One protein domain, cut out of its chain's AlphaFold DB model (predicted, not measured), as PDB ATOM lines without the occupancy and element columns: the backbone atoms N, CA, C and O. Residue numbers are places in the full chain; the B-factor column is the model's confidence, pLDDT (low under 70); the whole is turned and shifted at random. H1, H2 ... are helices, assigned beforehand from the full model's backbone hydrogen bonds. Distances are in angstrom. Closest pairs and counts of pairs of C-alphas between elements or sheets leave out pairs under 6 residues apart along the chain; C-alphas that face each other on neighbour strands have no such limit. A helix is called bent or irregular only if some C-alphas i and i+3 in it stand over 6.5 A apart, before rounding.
ATOM      1  N   ALA A  22     271.229 292.950 208.418       77.38
ATOM      2  CA  ALA A  22     269.811 292.589 208.319       77.38
ATOM      3  C   ALA A  22     268.931 293.641 207.600       77.38
ATOM      4  O   ALA A  22     268.078 293.232 206.809       77.38
ATOM      5  N   PRO A  23     269.146 294.967 207.765       80.62
ATOM      6  CA  PRO A  23     268.428 295.968 206.974       80.62
ATOM      7  C   PRO A  23     268.669 295.844 205.464       80.62
ATOM      8  O   PRO A  23     267.730 295.982 204.683       80.62
ATOM      9  N   ALA A  24     269.901 295.540 205.040       84.44
ATOM     10  CA  ALA A  24     270.234 295.358 203.628       84.44
ATOM     11  C   ALA A  24     269.562 294.101 203.062       84.44
ATOM     12  O   ALA A  24     268.974 294.141 201.984       84.44
ATOM     13  N   PHE A  25     269.575 293.004 203.821       83.38
ATOM     14  CA  PHE A  25     268.864 291.784 203.450       83.38
ATOM     15  C   PHE A  25     267.353 292.011 203.307       83.38
ATOM     16  O   PHE A  25     266.758 291.609 202.307       83.38
ATOM     17  N   MET A  26     266.737 292.722 204.259       84.31
ATOM     18  CA  MET A  26     265.323 293.084 204.173       84.31
ATOM     19  C   MET A  26     265.046 293.965 202.947       84.31
ATOM     20  O   MET A  26     264.105 293.694 202.207       84.31
ATOM     21  N   ALA A  27     265.884 294.972 202.681       88.38
ATOM     22  CA  ALA A  27     265.744 295.844 201.515       88.38
ATOM     23  C   ALA A  27     265.806 295.067 200.191       88.38
ATOM     24  O   ALA A  27     264.978 295.298 199.310       88.38
ATOM     25  N   VAL A  28     266.728 294.105 200.068       91.06
ATOM     26  CA  VAL A  28     266.815 293.220 198.894       91.06
ATOM     27  C   VAL A  28     265.530 292.417 198.727       91.06
ATOM     28  O   VAL A  28     264.988 292.350 197.627       91.06
ATOM     29  N   ILE A  29     264.994 291.850 199.806       90.50
ATOM     30  CA  ILE A  29     263.747 291.081 199.750       90.50
ATOM     31  C   ILE A  29     262.561 291.957 199.331       90.50
ATOM     32  O   ILE A  29     261.759 291.536 198.493       90.50
ATOM     33  N   LEU A  30     262.447 293.176 199.867       92.25
ATOM     34  CA  LEU A  30     261.401 294.115 199.453       92.25
ATOM     35  C   LEU A  30     261.554 294.488 197.974       92.25
ATOM     36  O   LEU A  30     260.570 294.455 197.237       92.25
ATOM     37  N   ALA A  31     262.777 294.757 197.512       95.00
ATOM     38  CA  ALA A  31     263.055 295.061 196.111       95.00
ATOM     39  C   ALA A  31     262.679 293.893 195.185       95.00
ATOM     40  O   ALA A  31     262.016 294.097 194.169       95.00
ATOM     41  N   VAL A  32     263.028 292.659 195.561       95.00
ATOM     42  CA  VAL A  32     262.628 291.446 194.832       95.00
ATOM     43  C   VAL A  32     261.106 291.295 194.809       95.00
ATOM     44  O   VAL A  32     260.543 291.040 193.747       95.00
ATOM     45  N   SER A  33     260.420 291.511 195.934       94.94
ATOM     46  CA  SER A  33     258.950 291.448 196.021       94.94
ATOM     47  C   SER A  33     258.285 292.434 195.054       94.94
ATOM     48  O   SER A  33     257.381 292.073 194.297       94.94
ATOM     49  N   VAL A  34     258.783 293.676 195.024       96.50
ATOM     50  CA  VAL A  34     258.328 294.716 194.092       96.50
ATOM     51  C   VAL A  34     258.594 294.301 192.645       96.50
ATOM     52  O   VAL A  34     257.693 294.389 191.811       96.50
ATOM     53  N   ALA A  35     259.796 293.806 192.338       97.12
ATOM     54  CA  ALA A  35     260.165 293.378 190.992       97.12
ATOM     55  C   ALA A  35     259.291 292.216 190.490       97.12
ATOM     56  O   ALA A  35     258.830 292.234 189.348       97.12
ATOM     57  N   VAL A  36     259.001 291.232 191.348       96.38
ATOM     58  CA  VAL A  36     258.107 290.107 191.037       96.38
ATOM     59  C   VAL A  36     256.687 290.600 190.756       96.38
ATOM     60  O   VAL A  36     256.091 290.208 189.747       96.38
ATOM     61  N   ALA A  37     256.158 291.489 191.602       95.69
ATOM     62  CA  ALA A  37     254.817 292.048 191.444       95.69
ATOM     63  C   ALA A  37     254.677 292.951 190.200       95.69
ATOM     64  O   ALA A  37     253.649 292.928 189.520       95.69
ATOM     65  N   ALA A  38     255.710 293.730 189.866       95.38
ATOM     66  CA  ALA A  38     255.728 294.589 188.680       95.38
ATOM     67  C   ALA A  38     255.993 293.805 187.376       95.38
ATOM     68  O   ALA A  38     255.551 294.206 186.290       95.38
ATOM     69  N   GLY A  39     256.708 292.684 187.482       96.62
ATOM     70  CA  GLY A  39     257.157 291.849 186.377       96.62
ATOM     71  C   GLY A  39     256.078 290.967 185.742       96.62
ATOM     72  O   GLY A  39     254.872 291.123 185.942       96.62
ATOM     73  N   ALA A  40     256.531 290.015 184.920       96.31
ATOM     74  CA  ALA A  40     255.657 289.043 184.262       96.31
ATOM     75  C   ALA A  40     254.871 288.144 185.240       96.31
ATOM     76  O   ALA A  40     253.691 287.911 184.968       96.31
ATOM     77  N   PRO A  41     255.445 287.666 186.368       95.81
ATOM     78  CA  PRO A  41     254.696 286.866 187.335       95.81
ATOM     79  C   PRO A  41     253.513 287.636 187.921       95.81
ATOM     80  O   PRO A  41     252.380 287.172 187.819       95.81
ATOM     81  N   GLY A  42     253.742 288.852 188.428       95.44
ATOM     82  CA  GLY A  42     252.675 289.679 188.987       95.44
ATOM     83  C   GLY A  42     251.596 290.050 187.968       95.44
ATOM     84  O   GLY A  42     250.413 290.029 188.300       95.44
ATOM     85  N   ARG A  43     251.963 290.286 186.697       95.12
ATOM     86  CA  ARG A  43     250.988 290.454 185.601       95.12
ATOM     87  C   ARG A  43     250.093 289.235 185.414       95.12
ATOM     88  O   ARG A  43     248.881 289.391 185.298       95.12
ATOM     89  N   ARG A  44     250.681 288.036 185.376       96.00
ATOM     90  CA  ARG A  44     249.926 286.783 185.219       96.00
ATOM     91  C   ARG A  44     249.008 286.548 186.412       96.00
ATOM     92  O   ARG A  44     247.829 286.284 186.213       96.00
ATOM     93  N   MET A  45     249.519 286.729 187.631       96.56
ATOM     94  CA  MET A  45     248.727 286.591 188.856       96.56
ATOM     95  C   MET A  45     247.544 287.563 188.876       96.56
ATOM     96  O   MET A  45     246.427 287.135 189.147       96.56
ATOM     97  N   ALA A  46     247.765 288.835 188.529       95.94
ATOM     98  CA  ALA A  46     246.711 289.846 188.483       95.94
ATOM     99  C   ALA A  46     245.618 289.526 187.446       95.94
ATOM    100  O   ALA A  46     244.456 289.845 187.673       95.94
ATOM    101  N   ALA A  47     245.978 288.899 186.323       94.50
ATOM    102  CA  ALA A  47     245.032 288.541 185.265       94.50
ATOM    103  C   ALA A  47     244.266 287.235 185.540       94.50
ATOM    104  O   ALA A  47     243.137 287.080 185.089       94.50
ATOM    105  N   GLN A  48     244.886 286.281 186.241       95.50
ATOM    106  CA  GLN A  48     244.348 284.923 186.415       95.50
ATOM    107  C   GLN A  48     243.714 284.688 187.790       95.50
ATOM    108  O   GLN A  48     242.972 283.723 187.962       95.50
ATOM    109  N   THR A  49     243.994 285.545 188.772       95.69
ATOM    110  CA  THR A  49     243.506 285.369 190.145       95.69
ATOM    111  C   THR A  49     242.327 286.299 190.401       95.69
ATOM    112  O   THR A  49     242.456 287.509 190.200       95.69
ATOM    113  N   PRO A  50     241.181 285.796 190.886       95.50
ATOM    114  CA  PRO A  50     240.063 286.668 191.203       95.50
ATOM    115  C   PRO A  50     240.408 287.597 192.379       95.50
ATOM    116  O   PRO A  50     241.051 287.183 193.345       95.50
ATOM    117  N   LEU A  51     239.937 288.850 192.331       95.75
ATOM    118  CA  LEU A  51     240.278 289.882 193.324       95.75
ATOM    119  C   LEU A  51     239.984 289.467 194.769       95.75
ATOM    120  O   LEU A  51     240.786 289.740 195.658       95.75
ATOM    121  N   TRP A  52     238.875 288.765 195.012       96.31
ATOM    122  CA  TRP A  52     238.531 288.292 196.355       96.31
ATOM    123  C   TRP A  52     239.576 287.328 196.928       96.31
ATOM    124  O   TRP A  52     239.758 287.304 198.141       96.31
ATOM    125  N   ALA A  53     240.271 286.559 196.085       97.44
ATOM    126  CA  ALA A  53     241.320 285.645 196.522       97.44
ATOM    127  C   ALA A  53     242.625 286.397 196.806       97.44
ATOM    128  O   ALA A  53     243.291 286.098 197.791       97.44
ATOM    129  N   LEU A  54     242.957 287.420 196.008       97.38
ATOM    130  CA  LEU A  54     244.107 288.298 196.271       97.38
ATOM    131  C   LEU A  54     243.932 289.102 197.567       97.38
ATOM    132  O   LEU A  54     244.877 289.253 198.335       97.38
ATOM    133  N   VAL A  55     242.714 289.586 197.830       97.19
ATOM    134  CA  VAL A  55     242.363 290.220 199.107       97.19
ATOM    135  C   VAL A  55     242.383 289.190 200.231       97.19
ATOM    136  O   VAL A  55     243.061 289.399 201.229       97.19
ATOM    137  N   GLY A  56     241.702 288.055 200.052       97.31
ATOM    138  CA  GLY A  56     241.613 286.999 201.058       97.31
ATOM    139  C   GLY A  56     242.967 286.404 201.440       97.31
ATOM    140  O   GLY A  56     243.154 286.046 202.597       97.31
ATOM    141  N   PHE A  57     243.938 286.378 200.523       97.88
ATOM    142  CA  PHE A  57     245.315 285.987 200.821       97.88
ATOM    143  C   PHE A  57     245.881 286.791 201.999       97.88
ATOM    144  O   PHE A  57     246.462 286.198 202.898       97.88
ATOM    145  N   GLN A  58     245.619 288.101 202.078       97.69
ATOM    146  CA  GLN A  58     246.114 288.963 203.166       97.69
ATOM    147  C   GLN A  58     245.578 288.579 204.556       97.69
ATOM    148  O   GLN A  58     246.139 289.007 205.564       97.69
ATOM    149  N   ALA A  59     244.546 287.731 204.638       97.38
ATOM    150  CA  ALA A  59     244.056 287.190 205.902       97.38
ATOM    151  C   ALA A  59     245.100 286.332 206.633       97.38
ATOM    152  O   ALA A  59     244.970 286.159 207.843       97.38
ATOM    153  N   PHE A  60     246.162 285.853 205.965       96.06
ATOM    154  CA  PHE A  60     247.259 285.133 206.633       96.06
ATOM    155  C   PHE A  60     247.922 285.967 207.748       96.06
ATOM    156  O   PHE A  60     248.529 285.405 208.659       96.06
ATOM    157  N   ARG A  61     247.796 287.300 207.702       94.94
ATOM    158  CA  ARG A  61     248.312 288.207 208.735       94.94
ATOM    159  C   ARG A  61     247.653 287.970 210.096       94.94
ATOM    160  O   ARG A  61     248.309 288.176 211.104       94.94
ATOM    161  N   LEU A  62     246.419 287.455 210.143       94.19
ATOM    162  CA  LEU A  62     245.753 287.092 211.399       94.19
ATOM    163  C   LEU A  62     246.490 285.988 212.173       94.19
ATOM    164  O   LEU A  62     246.939 286.260 213.283       94.19
ATOM    165  N   PRO A  63     246.642 284.757 211.639       93.56
ATOM    166  CA  PRO A  63     247.353 283.709 212.361       93.56
ATOM    167  C   PRO A  63     248.820 284.071 212.606       93.56
ATOM    168  O   PRO A  63     249.352 283.718 213.654       93.56
ATOM    169  N   LEU A  64     249.465 284.803 211.688       92.81
ATOM    170  CA  LEU A  64     250.827 285.289 211.903       92.81
ATOM    171  C   LEU A  64     250.919 286.178 213.147       92.81
ATOM    172  O   LEU A  64     251.800 285.997 213.981       92.81
ATOM    173  N   GLU A  65     250.011 287.135 213.259       93.00
ATOM    174  CA  GLU A  65     250.003 288.107 214.337       93.00
ATOM    175  C   GLU A  65     249.687 287.447 215.694       93.00
ATOM    176  O   GLU A  65     250.307 287.789 216.698       93.00
ATOM    177  N   LEU A  66     248.820 286.425 215.728       92.12
ATOM    178  CA  LEU A  66     248.613 285.600 216.928       92.12
ATOM    179  C   LEU A  66     249.905 284.893 217.368       92.12
ATOM    180  O   LEU A  66     250.234 284.898 218.551       92.12
ATOM    181  N   VAL A  67     250.673 284.338 216.424       91.62
ATOM    182  CA  VAL A  67     251.980 283.724 216.723       91.62
ATOM    183  C   VAL A  67     252.968 284.760 217.263       91.62
ATOM    184  O   VAL A  67     253.683 284.479 218.223       91.62
ATOM    185  N   LEU A  68     253.005 285.967 216.686       90.62
ATOM    186  CA  LEU A  68     253.866 287.045 217.182       90.62
ATOM    187  C   LEU A  68     253.473 287.484 218.596       90.62
ATOM    188  O   LEU A  68     254.355 287.762 219.407       90.62
ATOM    189  N   HIS A  69     252.180 287.506 218.914       91.56
ATOM    190  CA  HIS A  69     251.706 287.815 220.259       91.56
ATOM    191  C   HIS A  69     252.127 286.772 221.291       91.56
ATOM    192  O   HIS A  69     252.657 287.143 222.335       91.56
ATOM    193  N   GLU A  70     252.009 285.484 220.968       91.31
ATOM    194  CA  GLU A  70     252.540 284.410 221.820       91.31
ATOM    195  C   GLU A  70     254.063 284.514 222.013       91.31
ATOM    196  O   GLU A  70     254.623 284.146 223.043       91.31
ATOM    197  N   TRP A  71     254.785 285.065 221.040       90.81
ATOM    198  CA  TRP A  71     256.217 285.322 221.197       90.81
ATOM    199  C   TRP A  71     256.531 286.528 222.065       90.81
ATOM    200  O   TRP A  71     257.589 286.550 222.692       90.81
ATOM    201  N   VAL A  72     255.638 287.512 222.130       90.94
ATOM    202  CA  VAL A  72     255.750 288.605 223.098       90.94
ATOM    203  C   VAL A  72     255.497 288.085 224.510       90.94
ATOM    204  O   VAL A  72     256.293 288.376 225.400       90.94
ATOM    205  N   THR A  73     254.463 287.263 224.723       90.38
ATOM    206  CA  THR A  73     254.179 286.669 226.046       90.38
ATOM    207  C   THR A  73     255.308 285.742 226.510       90.38
ATOM    208  O   THR A  73     255.639 285.726 227.693       90.38
ATOM    209  N   ALA A  74     255.970 285.045 225.580       89.12
ATOM    210  CA  ALA A  74     257.152 284.224 225.847       89.12
ATOM    211  C   ALA A  74     258.482 285.009 225.948       89.12
ATOM    212  O   ALA A  74     259.534 284.399 226.151       89.12
ATOM    213  N   GLY A  75     258.484 286.337 225.767       87.19
ATOM    214  CA  GLY A  75     259.692 287.175 225.830       87.19
ATOM    215  C   GLY A  75     260.677 286.995 224.661       87.19
ATOM    216  O   GLY A  75     261.840 287.385 224.752       87.19
ATOM    217  N   ILE A  76     260.235 286.391 223.556       86.69
ATOM    218  CA  ILE A  76     261.031 286.141 222.343       86.69
ATOM    219  C   ILE A  76     261.034 287.374 221.427       86.69
ATOM    220  O   ILE A  76     262.048 287.674 220.787       86.69
ATOM    221  N   ALA A  77     259.899 288.071 221.350       87.25
ATOM    222  CA  ALA A  77     259.697 289.265 220.539       87.25
ATOM    223  C   ALA A  77     259.321 290.466 221.424       87.25
ATOM    224  O   ALA A  77     258.692 290.288 222.464       87.25
ATOM    225  N   PRO A  78     259.685 291.696 221.035       90.06
ATOM    226  CA  PRO A  78     259.325 292.880 221.800       90.06
ATOM    227  C   PRO A  78     257.895 293.345 221.460       90.06
ATOM    228  O   PRO A  78     257.420 293.147 220.339       90.06
ATOM    229  N   ALA A  79     257.204 293.981 222.412       89.31
ATOM    230  CA  ALA A  79     255.773 294.297 222.304       89.31
ATOM    231  C   ALA A  79     255.405 295.153 221.077       89.31
ATOM    232  O   ALA A  79     254.330 294.975 220.501       89.31
ATOM    233  N   GLN A  80     256.312 296.024 220.608       89.25
ATOM    234  CA  GLN A  80     256.070 296.853 219.424       89.25
ATOM    235  C   GLN A  80     255.854 296.060 218.128       89.25
ATOM    236  O   GLN A  80     255.282 296.601 217.186       89.25
ATOM    237  N   MET A  81     256.268 294.789 218.091       86.56
ATOM    238  CA  MET A  81     256.064 293.883 216.957       86.56
ATOM    239  C   MET A  81     254.649 293.298 216.894       86.56
ATOM    240  O   MET A  81     254.398 292.483 216.013       86.56
ATOM    241  N   THR A  82     253.740 293.690 217.793       89.19
ATOM    242  CA  THR A  82     252.357 293.184 217.837       89.19
ATOM    243  C   THR A  82     251.326 294.304 217.992       89.19
ATOM    244  O   THR A  82     251.692 295.479 218.127       89.19
ATOM    245  N   TRP A  83     250.039 293.946 218.024       85.38
ATOM    246  CA  TRP A  83     248.908 294.865 218.202       85.38
ATOM    247  C   TRP A  83     248.900 295.632 219.522       85.38
ATOM    248  O   TRP A  83     248.206 296.640 219.627       85.38
ATOM    249  N   THR A  84     249.643 295.183 220.537       82.81
ATOM    250  CA  THR A  84     249.812 295.947 221.784       82.81
ATOM    251  C   THR A  84     250.761 297.134 221.611       82.81
ATOM    252  O   THR A  84     250.793 298.020 222.462       82.81
ATOM    253  N   GLY A  85     251.509 297.173 220.508       87.56
ATOM    254  CA  GLY A  85     252.341 298.296 220.115       87.56
ATOM    255  C   GLY A  85     251.898 298.907 218.791       87.56
ATOM    256  O   GLY A  85     250.801 299.446 218.681       87.56
ATOM    257  N   GLN A  86     252.784 298.897 217.793       88.44
ATOM    258  CA  GLN A  86     252.559 299.607 216.531       88.44
ATOM    259  C   GLN A  86     252.304 298.679 215.337       88.44
ATOM    260  O   GLN A  86     252.165 299.183 214.227       88.44
ATOM    261  N   ASN A  87     252.226 297.359 215.519       89.62
ATOM    262  CA  ASN A  87     251.913 296.428 214.436       89.62
ATOM    263  C   ASN A  87     250.410 296.102 214.432       89.62
ATOM    264  O   ASN A  87     249.922 295.380 215.289       89.62
ATOM    265  N   LEU A  88     249.666 296.628 213.456       93.25
ATOM    266  CA  LEU A  88     248.214 296.433 213.351       93.25
ATOM    267  C   LEU A  88     247.833 295.377 212.297       93.25
ATOM    268  O   LEU A  88     246.786 295.476 211.653       93.25
ATOM    269  N   ASP A  89     248.662 294.349 212.119       93.12
ATOM    270  CA  ASP A  89     248.425 293.263 211.162       93.12
ATOM    271  C   ASP A  89     247.155 292.462 211.446       93.12
ATOM    272  O   ASP A  89     246.502 292.004 210.504       93.12
ATOM    273  N   ILE A  90     246.732 292.394 212.713       94.31
ATOM    274  CA  ILE A  90     245.439 291.819 213.102       94.31
ATOM    275  C   ILE A  90     244.280 292.533 212.392       94.31
ATOM    276  O   ILE A  90     243.369 291.885 211.879       94.31
ATOM    277  N   VAL A  91     244.346 293.867 212.285       94.88
ATOM    278  CA  VAL A  91     243.321 294.687 211.624       94.88
ATOM    279  C   VAL A  91     243.362 294.454 210.121       94.88
ATOM    280  O   VAL A  91     242.318 294.244 209.508       94.88
ATOM    281  N   ALA A  92     244.557 294.442 209.524       94.81
ATOM    282  CA  ALA A  92     244.712 294.191 208.094       94.81
ATOM    283  C   ALA A  92     244.178 292.806 207.696       94.81
ATOM    284  O   ALA A  92     243.425 292.690 206.727       94.81
ATOM    285  N   GLY A  93     244.527 291.767 208.458       95.69
ATOM    286  CA  GLY A  93     244.083 290.401 208.202       95.69
ATOM    287  C   GLY A  93     242.584 290.205 208.446       95.69
ATOM    288  O   GLY A  93     241.913 289.576 207.626       95.69
ATOM    289  N   ALA A  94     242.026 290.791 209.513       97.06
ATOM    290  CA  ALA A  94     240.587 290.757 209.777       97.06
ATOM    291  C   ALA A  94     239.793 291.477 208.686       97.06
ATOM    292  O   ALA A  94     238.820 290.930 208.164       97.06
ATOM    293  N   LEU A  95     240.235 292.675 208.293       97.12
ATOM    294  CA  LEU A  95     239.604 293.447 207.229       97.12
ATOM    295  C   LEU A  95     239.630 292.679 205.903       97.12
ATOM    296  O   LEU A  95     238.609 292.592 205.221       97.12
ATOM    297  N   ALA A  96     240.771 292.073 205.562       96.88
ATOM    298  CA  ALA A  96     240.899 291.218 204.394       96.88
ATOM    299  C   ALA A  96     239.889 290.061 204.426       96.88
ATOM    300  O   ALA A  96     239.113 289.914 203.483       96.88
ATOM    301  N   LEU A  97     239.832 289.304 205.525       97.25
ATOM    302  CA  LEU A  97     238.946 288.148 205.673       97.25
ATOM    303  C   LEU A  97     237.459 288.528 205.586       97.25
ATOM    304  O   LEU A  97     236.706 287.933 204.814       97.25
ATOM    305  N   VAL A  98     237.041 289.547 206.341       97.75
ATOM    306  CA  VAL A  98     235.641 289.999 206.405       97.75
ATOM    307  C   VAL A  98     235.186 290.617 205.082       97.75
ATOM    308  O   VAL A  98     234.013 290.521 204.723       97.75
ATOM    309  N   SER A  99     236.099 291.216 204.313       96.88
ATOM    310  CA  SER A  99     235.763 291.834 203.026       96.88
ATOM    311  C   SER A  99     235.490 290.828 201.899       96.88
ATOM    312  O   SER A  99     234.847 291.199 200.915       96.88
ATOM    313  N   ILE A 100     235.896 289.554 202.025       97.44
ATOM    314  CA  ILE A 100     235.791 288.548 200.949       97.44
ATOM    315  C   ILE A 100     234.375 288.457 200.350       97.44
ATOM    316  O   ILE A 100     234.254 288.568 199.126       97.44
ATOM    317  N   PRO A 101     233.283 288.293 201.128       97.38
ATOM    318  CA  PRO A 101     231.941 288.160 200.557       97.38
ATOM    319  C   PRO A 101     231.494 289.417 199.803       97.38
ATOM    320  O   PRO A 101     230.826 289.318 198.773       97.38
ATOM    321  N   ALA A 102     231.882 290.596 200.294       96.44
ATOM    322  CA  ALA A 102     231.568 291.872 199.666       96.44
ATOM    323  C   ALA A 102     232.336 292.041 198.347       96.44
ATOM    324  O   ALA A 102     231.731 292.366 197.326       96.44
ATOM    325  N   VAL A 103     233.634 291.719 198.337       96.44
ATOM    326  CA  VAL A 103     234.486 291.763 197.139       96.44
ATOM    327  C   VAL A 103     234.021 290.764 196.077       96.44
ATOM    328  O   VAL A 103     234.037 291.086 194.892       96.44
ATOM    329  N   ARG A 104     233.547 289.572 196.472       95.69
ATOM    330  CA  ARG A 104     232.970 288.588 195.534       95.69
ATOM    331  C   ARG A 104     231.749 289.124 194.789       95.69
ATOM    332  O   ARG A 104     231.530 288.727 193.652       95.69
ATOM    333  N   ARG A 105     230.956 289.988 195.430       94.69
ATOM    334  CA  ARG A 105     229.754 290.596 194.837       94.69
ATOM    335  C   ARG A 105     230.053 291.886 194.083       94.69
ATOM    336  O   ARG A 105     229.401 292.160 193.085       94.69
ATOM    337  N   ARG A 106     230.982 292.697 194.588       94.56
ATOM    338  CA  ARG A 106     231.354 294.004 194.036       94.56
ATOM    339  C   ARG A 106     232.876 294.148 194.084       94.56
ATOM    340  O   ARG A 106     233.400 294.608 195.101       94.56
ATOM    341  N   PRO A 107     233.594 293.784 193.007       93.44
ATOM    342  CA  PRO A 107     235.058 293.772 192.992       93.44
ATOM    343  C   PRO A 107     235.697 295.124 193.341       93.44
ATOM    344  O   PRO A 107     236.748 295.154 193.974       93.44
ATOM    345  N   VAL A 108     235.023 296.240 193.033       93.88
ATOM    346  CA  VAL A 108     235.453 297.601 193.408       93.88
ATOM    347  C   VAL A 108     235.657 297.779 194.919       93.88
ATOM    348  O   VAL A 108     236.504 298.564 195.341       93.88
ATOM    349  N   LEU A 109     234.948 297.014 195.757       95.81
ATOM    350  CA  LEU A 109     235.097 297.081 197.213       95.81
ATOM    351  C   LEU A 109     236.456 296.560 197.695       95.81
ATOM    352  O   LEU A 109     236.803 296.797 198.850       95.81
ATOM    353  N   ALA A 110     237.246 295.901 196.838       96.44
ATOM    354  CA  ALA A 110     238.603 295.479 197.181       96.44
ATOM    355  C   ALA A 110     239.575 296.657 197.360       96.44
ATOM    356  O   ALA A 110     240.590 296.485 198.028       96.44
ATOM    357  N   TRP A 111     239.259 297.861 196.865       96.88
ATOM    358  CA  TRP A 111     240.086 299.049 197.108       96.88
ATOM    359  C   TRP A 111     240.335 299.301 198.598       96.88
ATOM    360  O   TRP A 111     241.468 299.565 198.991       96.88
ATOM    361  N   VAL A 112     239.304 299.157 199.435       96.50
ATOM    362  CA  VAL A 112     239.393 299.415 200.881       96.50
ATOM    363  C   VAL A 112     240.392 298.477 201.580       96.50
ATOM    364  O   VAL A 112     241.383 298.982 202.111       96.50
ATOM    365  N   PRO A 113     240.217 297.137 201.578       97.06
ATOM    366  CA  PRO A 113     241.158 296.228 202.231       97.06
ATOM    367  C   PRO A 113     242.557 296.281 201.603       97.06
ATOM    368  O   PRO A 113     243.552 296.116 202.310       97.06
ATOM    369  N   THR A 114     242.669 296.551 200.298       96.94
ATOM    370  CA  THR A 114     243.970 296.654 199.633       96.94
ATOM    371  C   THR A 114     244.744 297.904 200.058       96.94
ATOM    372  O   THR A 114     245.920 297.776 200.397       96.94
ATOM    373  N   VAL A 115     244.119 299.086 200.074       96.75
ATOM    374  CA  VAL A 115     244.783 300.351 200.446       96.75
ATOM    375  C   VAL A 115     245.072 300.398 201.940       96.75
ATOM    376  O   VAL A 115     246.203 300.685 202.331       96.75
ATOM    377  N   VAL A 116     244.086 300.059 202.778       97.19
ATOM    378  CA  VAL A 116     244.266 300.032 204.236       97.19
ATOM    379  C   VAL A 116     245.335 299.010 204.616       97.19
ATOM    380  O   VAL A 116     246.262 299.334 205.355       97.19
ATOM    381  N   GLY A 117     245.272 297.793 204.065       96.81
ATOM    382  CA  GLY A 117     246.257 296.757 204.365       96.81
ATOM    383  C   GLY A 117     247.675 297.110 203.900       96.81
ATOM    384  O   GLY A 117     248.630 296.801 204.618       96.81
ATOM    385  N   LEU A 118     247.825 297.808 202.764       96.56
ATOM    386  CA  LEU A 118     249.126 298.291 202.294       96.56
ATOM    387  C   LEU A 118     249.676 299.404 203.195       96.56
ATOM    388  O   LEU A 118     250.850 299.363 203.551       96.56
ATOM    389  N   ALA A 119     248.845 300.361 203.612       96.62
ATOM    390  CA  ALA A 119     249.256 301.407 204.549       96.62
ATOM    391  C   ALA A 119     249.732 300.809 205.884       96.62
ATOM    392  O   ALA A 119     250.794 301.174 206.391       96.62
ATOM    393  N   LEU A 120     248.994 299.827 206.413       96.00
ATOM    394  CA  LEU A 120     249.389 299.105 207.622       96.00
ATOM    395  C   LEU A 120     250.678 298.301 207.418       96.00
ATOM    396  O   LEU A 120     251.531 298.294 208.299       96.00
ATOM    397  N   LEU A 121     250.871 297.682 206.248       95.31
ATOM    398  CA  LEU A 121     252.116 296.981 205.921       95.31
ATOM    399  C   LEU A 121     253.323 297.930 205.891       95.31
ATOM    400  O   LEU A 121     254.374 297.591 206.427       95.31
ATOM    401  N   LEU A 122     253.190 299.120 205.300       94.88
ATOM    402  CA  LEU A 122     254.259 300.125 205.307       94.88
ATOM    403  C   LEU A 122     254.605 300.565 206.733       94.88
ATOM    404  O   LEU A 122     255.779 300.727 207.067       94.88
ATOM    405  N   ASN A 123     253.593 300.700 207.591       94.69
ATOM    406  CA  ASN A 123     253.798 300.961 209.007       94.69
ATOM    407  C   ASN A 123     254.550 299.805 209.702       94.69
ATOM    408  O   ASN A 123     255.491 300.071 210.442       94.69
ATOM    409  N   VAL A 124     254.233 298.539 209.411       92.06
ATOM    410  CA  VAL A 124     255.001 297.391 209.931       92.06
ATOM    411  C   VAL A 124     256.441 297.397 209.438       92.06
ATOM    412  O   VAL A 124     257.353 297.238 210.243       92.06
ATOM    413  N   ILE A 125     256.676 297.645 208.147       91.75
ATOM    414  CA  ILE A 125     258.033 297.747 207.592       91.75
ATOM    415  C   ILE A 125     258.831 298.831 208.333       91.75
ATOM    416  O   ILE A 125     259.980 298.593 208.707       91.75
ATOM    417  N   ARG A 126     258.214 299.988 208.617       92.94
ATOM    418  CA  ARG A 126     258.813 301.045 209.446       92.94
ATOM    419  C   ARG A 126     259.139 300.538 210.852       92.94
ATOM    420  O   ARG A 126     260.264 300.717 211.307       92.94
ATOM    421  N   VAL A 127     258.184 299.917 211.544       91.06
ATOM    422  CA  VAL A 127     258.368 299.411 212.917       91.06
ATOM    423  C   VAL A 127     259.496 298.384 212.984       91.06
ATOM    424  O   VAL A 127     260.343 298.474 213.871       91.06
ATOM    425  N   VAL A 128     259.560 297.456 212.026       88.31
ATOM    426  CA  VAL A 128     260.638 296.462 211.924       88.31
ATOM    427  C   VAL A 128     261.981 297.147 211.693       88.31
ATOM    428  O   VAL A 128     262.938 296.849 212.403       88.31
ATOM    429  N   ALA A 129     262.059 298.095 210.753       88.31
ATOM    430  CA  ALA A 129     263.293 298.826 210.464       88.31
ATOM    431  C   ALA A 129     263.819 299.593 211.689       88.31
ATOM    432  O   ALA A 129     265.014 299.551 211.965       88.31
ATOM    433  N   LEU A 130     262.922 300.229 212.447       90.12
ATOM    434  CA  LEU A 130     263.247 300.963 213.674       90.12
ATOM    435  C   LEU A 130     263.489 300.057 214.893       90.12
ATOM    436  O   LEU A 130     263.992 300.526 215.911       90.12
ATOM    437  N   SER A 131     263.100 298.784 214.824       88.25
ATOM    438  CA  SER A 131     263.329 297.805 215.893       88.25
ATOM    439  C   SER A 131     264.595 296.983 215.664       88.25
ATOM    440  O   SER A 131     265.066 296.328 216.588       88.25
ATOM    441  N   LEU A 132     265.140 296.950 214.446       87.31
ATOM    442  CA  LEU A 132     266.359 296.200 214.145       87.31
ATOM    443  C   LEU A 132     267.571 296.829 214.850       87.31
ATOM    444  O   LEU A 132     267.713 298.050 214.816       87.31
ATOM    445  N   PRO A 133     268.482 296.018 215.419       84.19
ATOM    446  CA  PRO A 133     269.723 296.526 215.979       84.19
ATOM    447  C   PRO A 133     270.560 297.172 214.874       84.19
ATOM    448  O   PRO A 133     270.889 296.534 213.868       84.19
ATOM    449  N   GLY A 134     270.888 298.450 215.047       82.69
ATOM    450  CA  GLY A 134     271.614 299.225 214.049       82.69
ATOM    451  C   GLY A 134     271.384 300.731 214.176       82.69
ATOM    452  O   GLY A 134     270.728 301.185 215.109       82.69
ATOM    453  N   PRO A 135     271.893 301.526 213.220       81.81
ATOM    454  CA  PRO A 135     271.848 302.989 213.293       81.81
ATOM    455  C   PRO A 135     270.430 303.572 213.203       81.81
ATOM    456  O   PRO A 135     270.220 304.720 213.573       81.81
ATOM    457  N   LEU A 136     269.465 302.798 212.696       83.56
ATOM    458  CA  LEU A 136     268.061 303.202 212.594       83.56
ATOM    459  C   LEU A 136     267.237 302.800 213.825       83.56
ATOM    460  O   LEU A 136     266.041 303.079 213.854       83.56
ATOM    461  N   GLN A 137     267.836 302.121 214.810       87.75
ATOM    462  CA  GLN A 137     267.108 301.654 215.981       87.75
ATOM    463  C   GLN A 137     266.556 302.850 216.767       87.75
ATOM    464  O   GLN A 137     267.315 303.671 217.276       87.75
ATOM    465  N   ALA A 138     265.233 302.924 216.883       89.00
ATOM    466  CA  ALA A 138     264.539 303.934 217.679       89.00
ATOM    467  C   ALA A 138     263.823 303.331 218.894       89.00
ATOM    468  O   ALA A 138     263.514 304.046 219.842       89.00
ATOM    469  N   PHE A 139     263.552 302.022 218.876       88.50
ATOM    470  CA  PHE A 139     262.945 301.320 220.005       88.50
ATOM    471  C   PHE A 139     264.010 300.783 220.963       88.50
ATOM    472  O   PHE A 139     265.034 300.255 220.529       88.50
ATOM    473  N   GLU A 140     263.739 300.863 222.267       85.06
ATOM    474  CA  GLU A 140     264.658 300.391 223.312       85.06
ATOM    475  C   GLU A 140     264.913 298.882 223.222       85.06
ATOM    476  O   GLU A 140     266.058 298.437 223.275       85.06
ATOM    477  N   ALA A 141     263.853 298.089 223.034       87.06
ATOM    478  CA  ALA A 141     263.943 296.639 222.909       87.06
ATOM    479  C   ALA A 141     264.130 296.229 221.435       87.06
ATOM    480  O   ALA A 141     263.184 296.363 220.654       87.06
ATOM    481  N   PRO A 142     265.302 295.712 221.020       87.00
ATOM    482  CA  PRO A 142     265.534 295.363 219.625       87.00
ATOM    483  C   PRO A 142     264.788 294.086 219.219       87.00
ATOM    484  O   PRO A 142     264.664 293.131 219.989       87.00
ATOM    485  N   VAL A 143     264.351 294.019 217.961       86.75
ATOM    486  CA  VAL A 143     263.807 292.796 217.369       86.75
ATOM    487  C   VAL A 143     264.944 291.878 216.934       86.75
ATOM    488  O   VAL A 143     265.767 292.221 216.085       86.75
ATOM    489  N   LEU A 144     264.976 290.673 217.508       85.62
ATOM    490  CA  LEU A 144     266.024 289.691 217.226       85.62
ATOM    491  C   LEU A 144     265.578 288.542 216.308       85.62
ATOM    492  O   LEU A 144     266.408 287.732 215.890       85.62
ATOM    493  N   LEU A 145     264.285 288.476 215.966       83.12
ATOM    494  CA  LEU A 145     263.706 287.425 215.116       83.12
ATOM    495  C   LEU A 145     264.452 287.246 213.778       83.12
ATOM    496  O   LEU A 145     264.749 286.103 213.432       83.12
ATOM    497  N   PRO A 146     264.852 288.318 213.056       80.56
ATOM    498  CA  PRO A 146     265.548 288.177 211.773       80.56
ATOM    499  C   PRO A 146     266.933 287.517 211.863       80.56
ATOM    500  O   PRO A 146     267.474 287.093 210.847       80.56
ATOM    501  N   PHE A 147     267.510 287.396 213.064       80.62
ATOM    502  CA  PHE A 147     268.838 286.812 213.288       80.62
ATOM    503  C   PHE A 147     268.789 285.362 213.782       80.62
ATOM    504  O   PHE A 147     269.834 284.728 213.935       80.62
ATOM    505  N   ARG A 148     267.598 284.828 214.076       80.06
ATOM    506  CA  ARG A 148     267.426 283.504 214.687       80.06
ATOM    507  C   ARG A 148     266.722 282.560 213.721       80.06
ATOM    508  O   ARG A 148     265.646 282.859 213.217       80.06
ATOM    509  N   PHE A 149     267.300 281.386 213.488       76.38
ATOM    510  CA  PHE A 149     266.581 280.304 212.815       76.38
ATOM    511  C   PHE A 149     265.540 279.694 213.778       76.38
ATOM    512  O   PHE A 149     265.820 279.621 214.975       76.38
ATOM    513  N   PRO A 150     264.347 279.275 213.315       81.12
ATOM    514  CA  PRO A 150     263.765 279.459 211.974       81.12
ATOM    515  C   PRO A 150     263.049 280.813 211.777       81.12
ATOM    516  O   PRO A 150     262.593 281.109 210.677       81.12
ATOM    517  N   HIS A 151     262.972 281.640 212.822       83.06
ATOM    518  CA  HIS A 151     262.243 282.915 212.896       83.06
ATOM    519  C   HIS A 151     262.577 283.918 211.778       83.06
ATOM    520  O   HIS A 151     261.710 284.691 211.373       83.06
ATOM    521  N   VAL A 152     263.793 283.865 211.223       80.75
ATOM    522  CA  VAL A 152     264.203 284.658 210.053       80.75
ATOM    523  C   VAL A 152     263.220 284.540 208.886       80.75
ATOM    524  O   VAL A 152     262.967 285.530 208.207       80.75
ATOM    525  N   TRP A 153     262.609 283.371 208.682       81.38
ATOM    526  CA  TRP A 153     261.696 283.132 207.565       81.38
ATOM    527  C   TRP A 153     260.376 283.879 207.674       81.38
ATOM    528  O   TRP A 153     259.744 284.150 206.660       81.38
ATOM    529  N   ILE A 154     259.958 284.254 208.881       79.94
ATOM    530  CA  ILE A 154     258.689 284.955 209.063       79.94
ATOM    531  C   ILE A 154     258.776 286.351 208.477       79.94
ATOM    532  O   ILE A 154     257.992 286.693 207.601       79.94
ATOM    533  N   GLY A 155     259.769 287.141 208.889       72.81
ATOM    534  CA  GLY A 155     259.953 288.474 208.324       72.81
ATOM    535  C   GLY A 155     260.153 288.410 206.809       72.81
ATOM    536  O   GLY A 155     259.521 289.151 206.065       72.81
ATOM    537  N   THR A 156     260.980 287.480 206.333       79.44
ATOM    538  CA  THR A 156     261.336 287.423 204.913       79.44
ATOM    539  C   THR A 156     260.206 286.922 204.023       79.44
ATOM    540  O   THR A 156     259.986 287.510 202.972       79.44
ATOM    541  N   VAL A 157     259.470 285.881 204.418       87.50
ATOM    542  CA  VAL A 157     258.402 285.291 203.596       87.50
ATOM    543  C   VAL A 157     257.086 286.029 203.797       87.50
ATOM    544  O   VAL A 157     256.412 286.345 202.819       87.50
ATOM    545  N   CYS A 158     256.716 286.350 205.039       91.44
ATOM    546  CA  CYS A 158     255.426 286.976 205.319       91.44
ATOM    547  C   CYS A 158     255.387 288.434 204.852       91.44
ATOM    548  O   CYS A 158     254.429 288.816 204.184       91.44
ATOM    549  N   VAL A 159     256.421 289.242 205.118       91.19
ATOM    550  CA  VAL A 159     256.436 290.653 204.675       91.19
ATOM    551  C   VAL A 159     256.541 290.738 203.149       91.19
ATOM    552  O   VAL A 159     255.799 291.501 202.527       91.19
ATOM    553  N   ALA A 160     257.394 289.915 202.525       93.06
ATOM    554  CA  ALA A 160     257.492 289.830 201.064       93.06
ATOM    555  C   ALA A 160     256.179 289.375 200.418       93.06
ATOM    556  O   ALA A 160     255.733 289.955 199.424       93.06
ATOM    557  N   GLY A 161     255.546 288.351 200.995       95.50
ATOM    558  CA  GLY A 161     254.265 287.823 200.549       95.50
ATOM    559  C   GLY A 161     253.162 288.870 200.647       95.50
ATOM    560  O   GLY A 161     252.481 289.122 199.653       95.50
ATOM    561  N   ALA A 162     253.034 289.544 201.796       96.31
ATOM    562  CA  ALA A 162     252.075 290.631 201.990       96.31
ATOM    563  C   ALA A 162     252.267 291.732 200.940       96.31
ATOM    564  O   ALA A 162     251.304 292.104 200.261       96.31
ATOM    565  N   LEU A 163     253.506 292.207 200.756       96.81
ATOM    566  CA  LEU A 163     253.823 293.267 199.797       96.81
ATOM    567  C   LEU A 163     253.483 292.846 198.368       96.81
ATOM    568  O   LEU A 163     252.761 293.555 197.669       96.81
ATOM    569  N   THR A 164     253.948 291.668 197.950       97.38
ATOM    570  CA  THR A 164     253.672 291.126 196.615       97.38
ATOM    571  C   THR A 164     252.167 291.000 196.384       97.38
ATOM    572  O   THR A 164     251.659 291.469 195.367       97.38
ATOM    573  N   GLY A 165     251.433 290.435 197.347       97.19
ATOM    574  CA  GLY A 165     249.983 290.280 197.270       97.19
ATOM    575  C   GLY A 165     249.249 291.618 197.144       97.19
ATOM    576  O   GLY A 165     248.348 291.739 196.317       97.19
ATOM    577  N   HIS A 166     249.653 292.647 197.900       97.62
ATOM    578  CA  HIS A 166     249.051 293.981 197.814       97.62
ATOM    579  C   HIS A 166     249.308 294.640 196.457       97.62
ATOM    580  O   HIS A 166     248.382 295.180 195.856       97.62
ATOM    581  N   LEU A 167     250.538 294.564 195.948       97.69
ATOM    582  CA  LEU A 167     250.893 295.144 194.651       97.69
ATOM    583  C   LEU A 167     250.170 294.444 193.493       97.69
ATOM    584  O   LEU A 167     249.689 295.106 192.573       97.69
ATOM    585  N   VAL A 168     250.036 293.116 193.549       97.88
ATOM    586  CA  VAL A 168     249.266 292.346 192.562       97.88
ATOM    587  C   VAL A 168     247.770 292.672 192.651       97.88
ATOM    588  O   VAL A 168     247.138 292.864 191.613       97.88
ATOM    589  N   ALA A 169     247.208 292.806 193.858       96.94
ATOM    590  CA  ALA A 169     245.813 293.211 194.057       96.94
ATOM    591  C   ALA A 169     245.533 294.620 193.510       96.94
ATOM    592  O   ALA A 169     244.566 294.807 192.774       96.94
ATOM    593  N   LEU A 170     246.407 295.593 193.800       96.69
ATOM    594  CA  LEU A 170     246.320 296.948 193.243       96.69
ATOM    595  C   LEU A 170     246.367 296.928 191.720       96.69
ATOM    596  O   LEU A 170     245.569 297.586 191.059       96.69
ATOM    597  N   ARG A 171     247.276 296.139 191.147       95.50
ATOM    598  CA  ARG A 171     247.381 296.004 189.698       95.50
ATOM    599  C   ARG A 171     246.101 295.441 189.083       95.50
ATOM    600  O   ARG A 171     245.638 295.962 188.072       95.50
ATOM    601  N   ALA A 172     245.549 294.387 189.678       94.88
ATOM    602  CA  ALA A 172     244.302 293.780 189.227       94.88
ATOM    603  C   ALA A 172     243.122 294.763 189.325       94.88
ATOM    604  O   ALA A 172     242.290 294.793 188.425       94.88
ATOM    605  N   LEU A 173     243.083 295.603 190.367       94.38
ATOM    606  CA  LEU A 173     242.084 296.662 190.545       94.38
ATOM    607  C   LEU A 173     242.180 297.755 189.475       94.38
ATOM    608  O   LEU A 173     241.168 298.115 188.882       94.38
ATOM    609  N   ILE A 174     243.387 298.254 189.201       93.25
ATOM    610  CA  ILE A 174     243.621 299.299 188.190       93.25
ATOM    611  C   ILE A 174     243.297 298.789 186.778       93.25
ATOM    612  O   ILE A 174     242.842 299.553 185.933       93.25
ATOM    613  N   GLY A 175     243.522 297.499 186.517       86.31
ATOM    614  CA  GLY A 175     243.220 296.869 185.233       86.31
ATOM    615  C   GLY A 175     241.738 296.566 184.992       86.31
ATOM    616  O   GLY A 175     241.401 296.133 183.890       86.31
ATOM    617  N   GLN A 176     240.854 296.755 185.980       77.88
ATOM    618  CA  GLN A 176     239.426 296.513 185.782       77.88
ATOM    619  C   GLN A 176     238.787 297.662 184.987       77.88
ATOM    620  O   GLN A 176     238.980 298.833 185.334       77.88
TER     621      GLN A 176
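This is residues 22 to 176 of the 196 residues of an uncharacterized protein of Acidobacteria bacterium (UniProt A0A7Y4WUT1). Four long helices, H3 to H6, make an up-and-down bundle, each running against the one before it, and H1 packs lengthwise on H6. Short H2 packs on H6 near one end of the bundle, while the two long links loop at the other end. The printed part has 155 residues with six named helices, H1 to H6 in chain order, and no named strand: all helix. It is compact, with a radius of gyration of the C-alphas of 15.7 A, and only just elongated, spanning 45 by 29 by 24 A.

Find C-alpha 22 at (269.811, 292.589, 208.319); from there H1, residues 22 to 38, runs 24.2 A. Next come H2, residues 40 to 48, 12.2 A, and H3, residues 51 to 73, 35.7 A. H4, residues 89 to 105, 24.9 A, is irregular, with C-alphas 98 and 101 7.2 A apart, and has a kink of 40 degrees near residue 99. H5, residues 107 to 131, runs 36.6 A; H6, residues 152 to 174, runs 33.4 A to C-alpha 174 at (243.621, 299.299, 188.190).

Start at the hub, H6. H1 touches it, closest C-alphas Ser 33 and Thr 164 at 5.3 A, a shallow tilt of 28 degrees, the same way. H2 touches residues 164 to 172 of H6 alone, closest C-alphas Ala 46 and Ala 172 at 4.7 A, a steep tilt of 60 degrees. H5 and H6 form a hairpin, closest C-alphas Thr 114 and His 166 at 6.0 A. H3 and H4 form another, closest C-alphas Ala 59 and Gly 93 at 3.9 A. H4 and H6 are apart. Every O i to N i+4 pair is within hydrogen-bond range in H1 and H2; H3 has 13 of 19, H4 10 of 13, H5 18 of 21 and H6 18 of 19.

The C-alphas farthest apart, Arg 105 and Pro 135, are 47.6 A apart. The printed part has no cut; residues 74 to 88 and 132 to 151 are long links. No printed residue is under 70 in pLDDT.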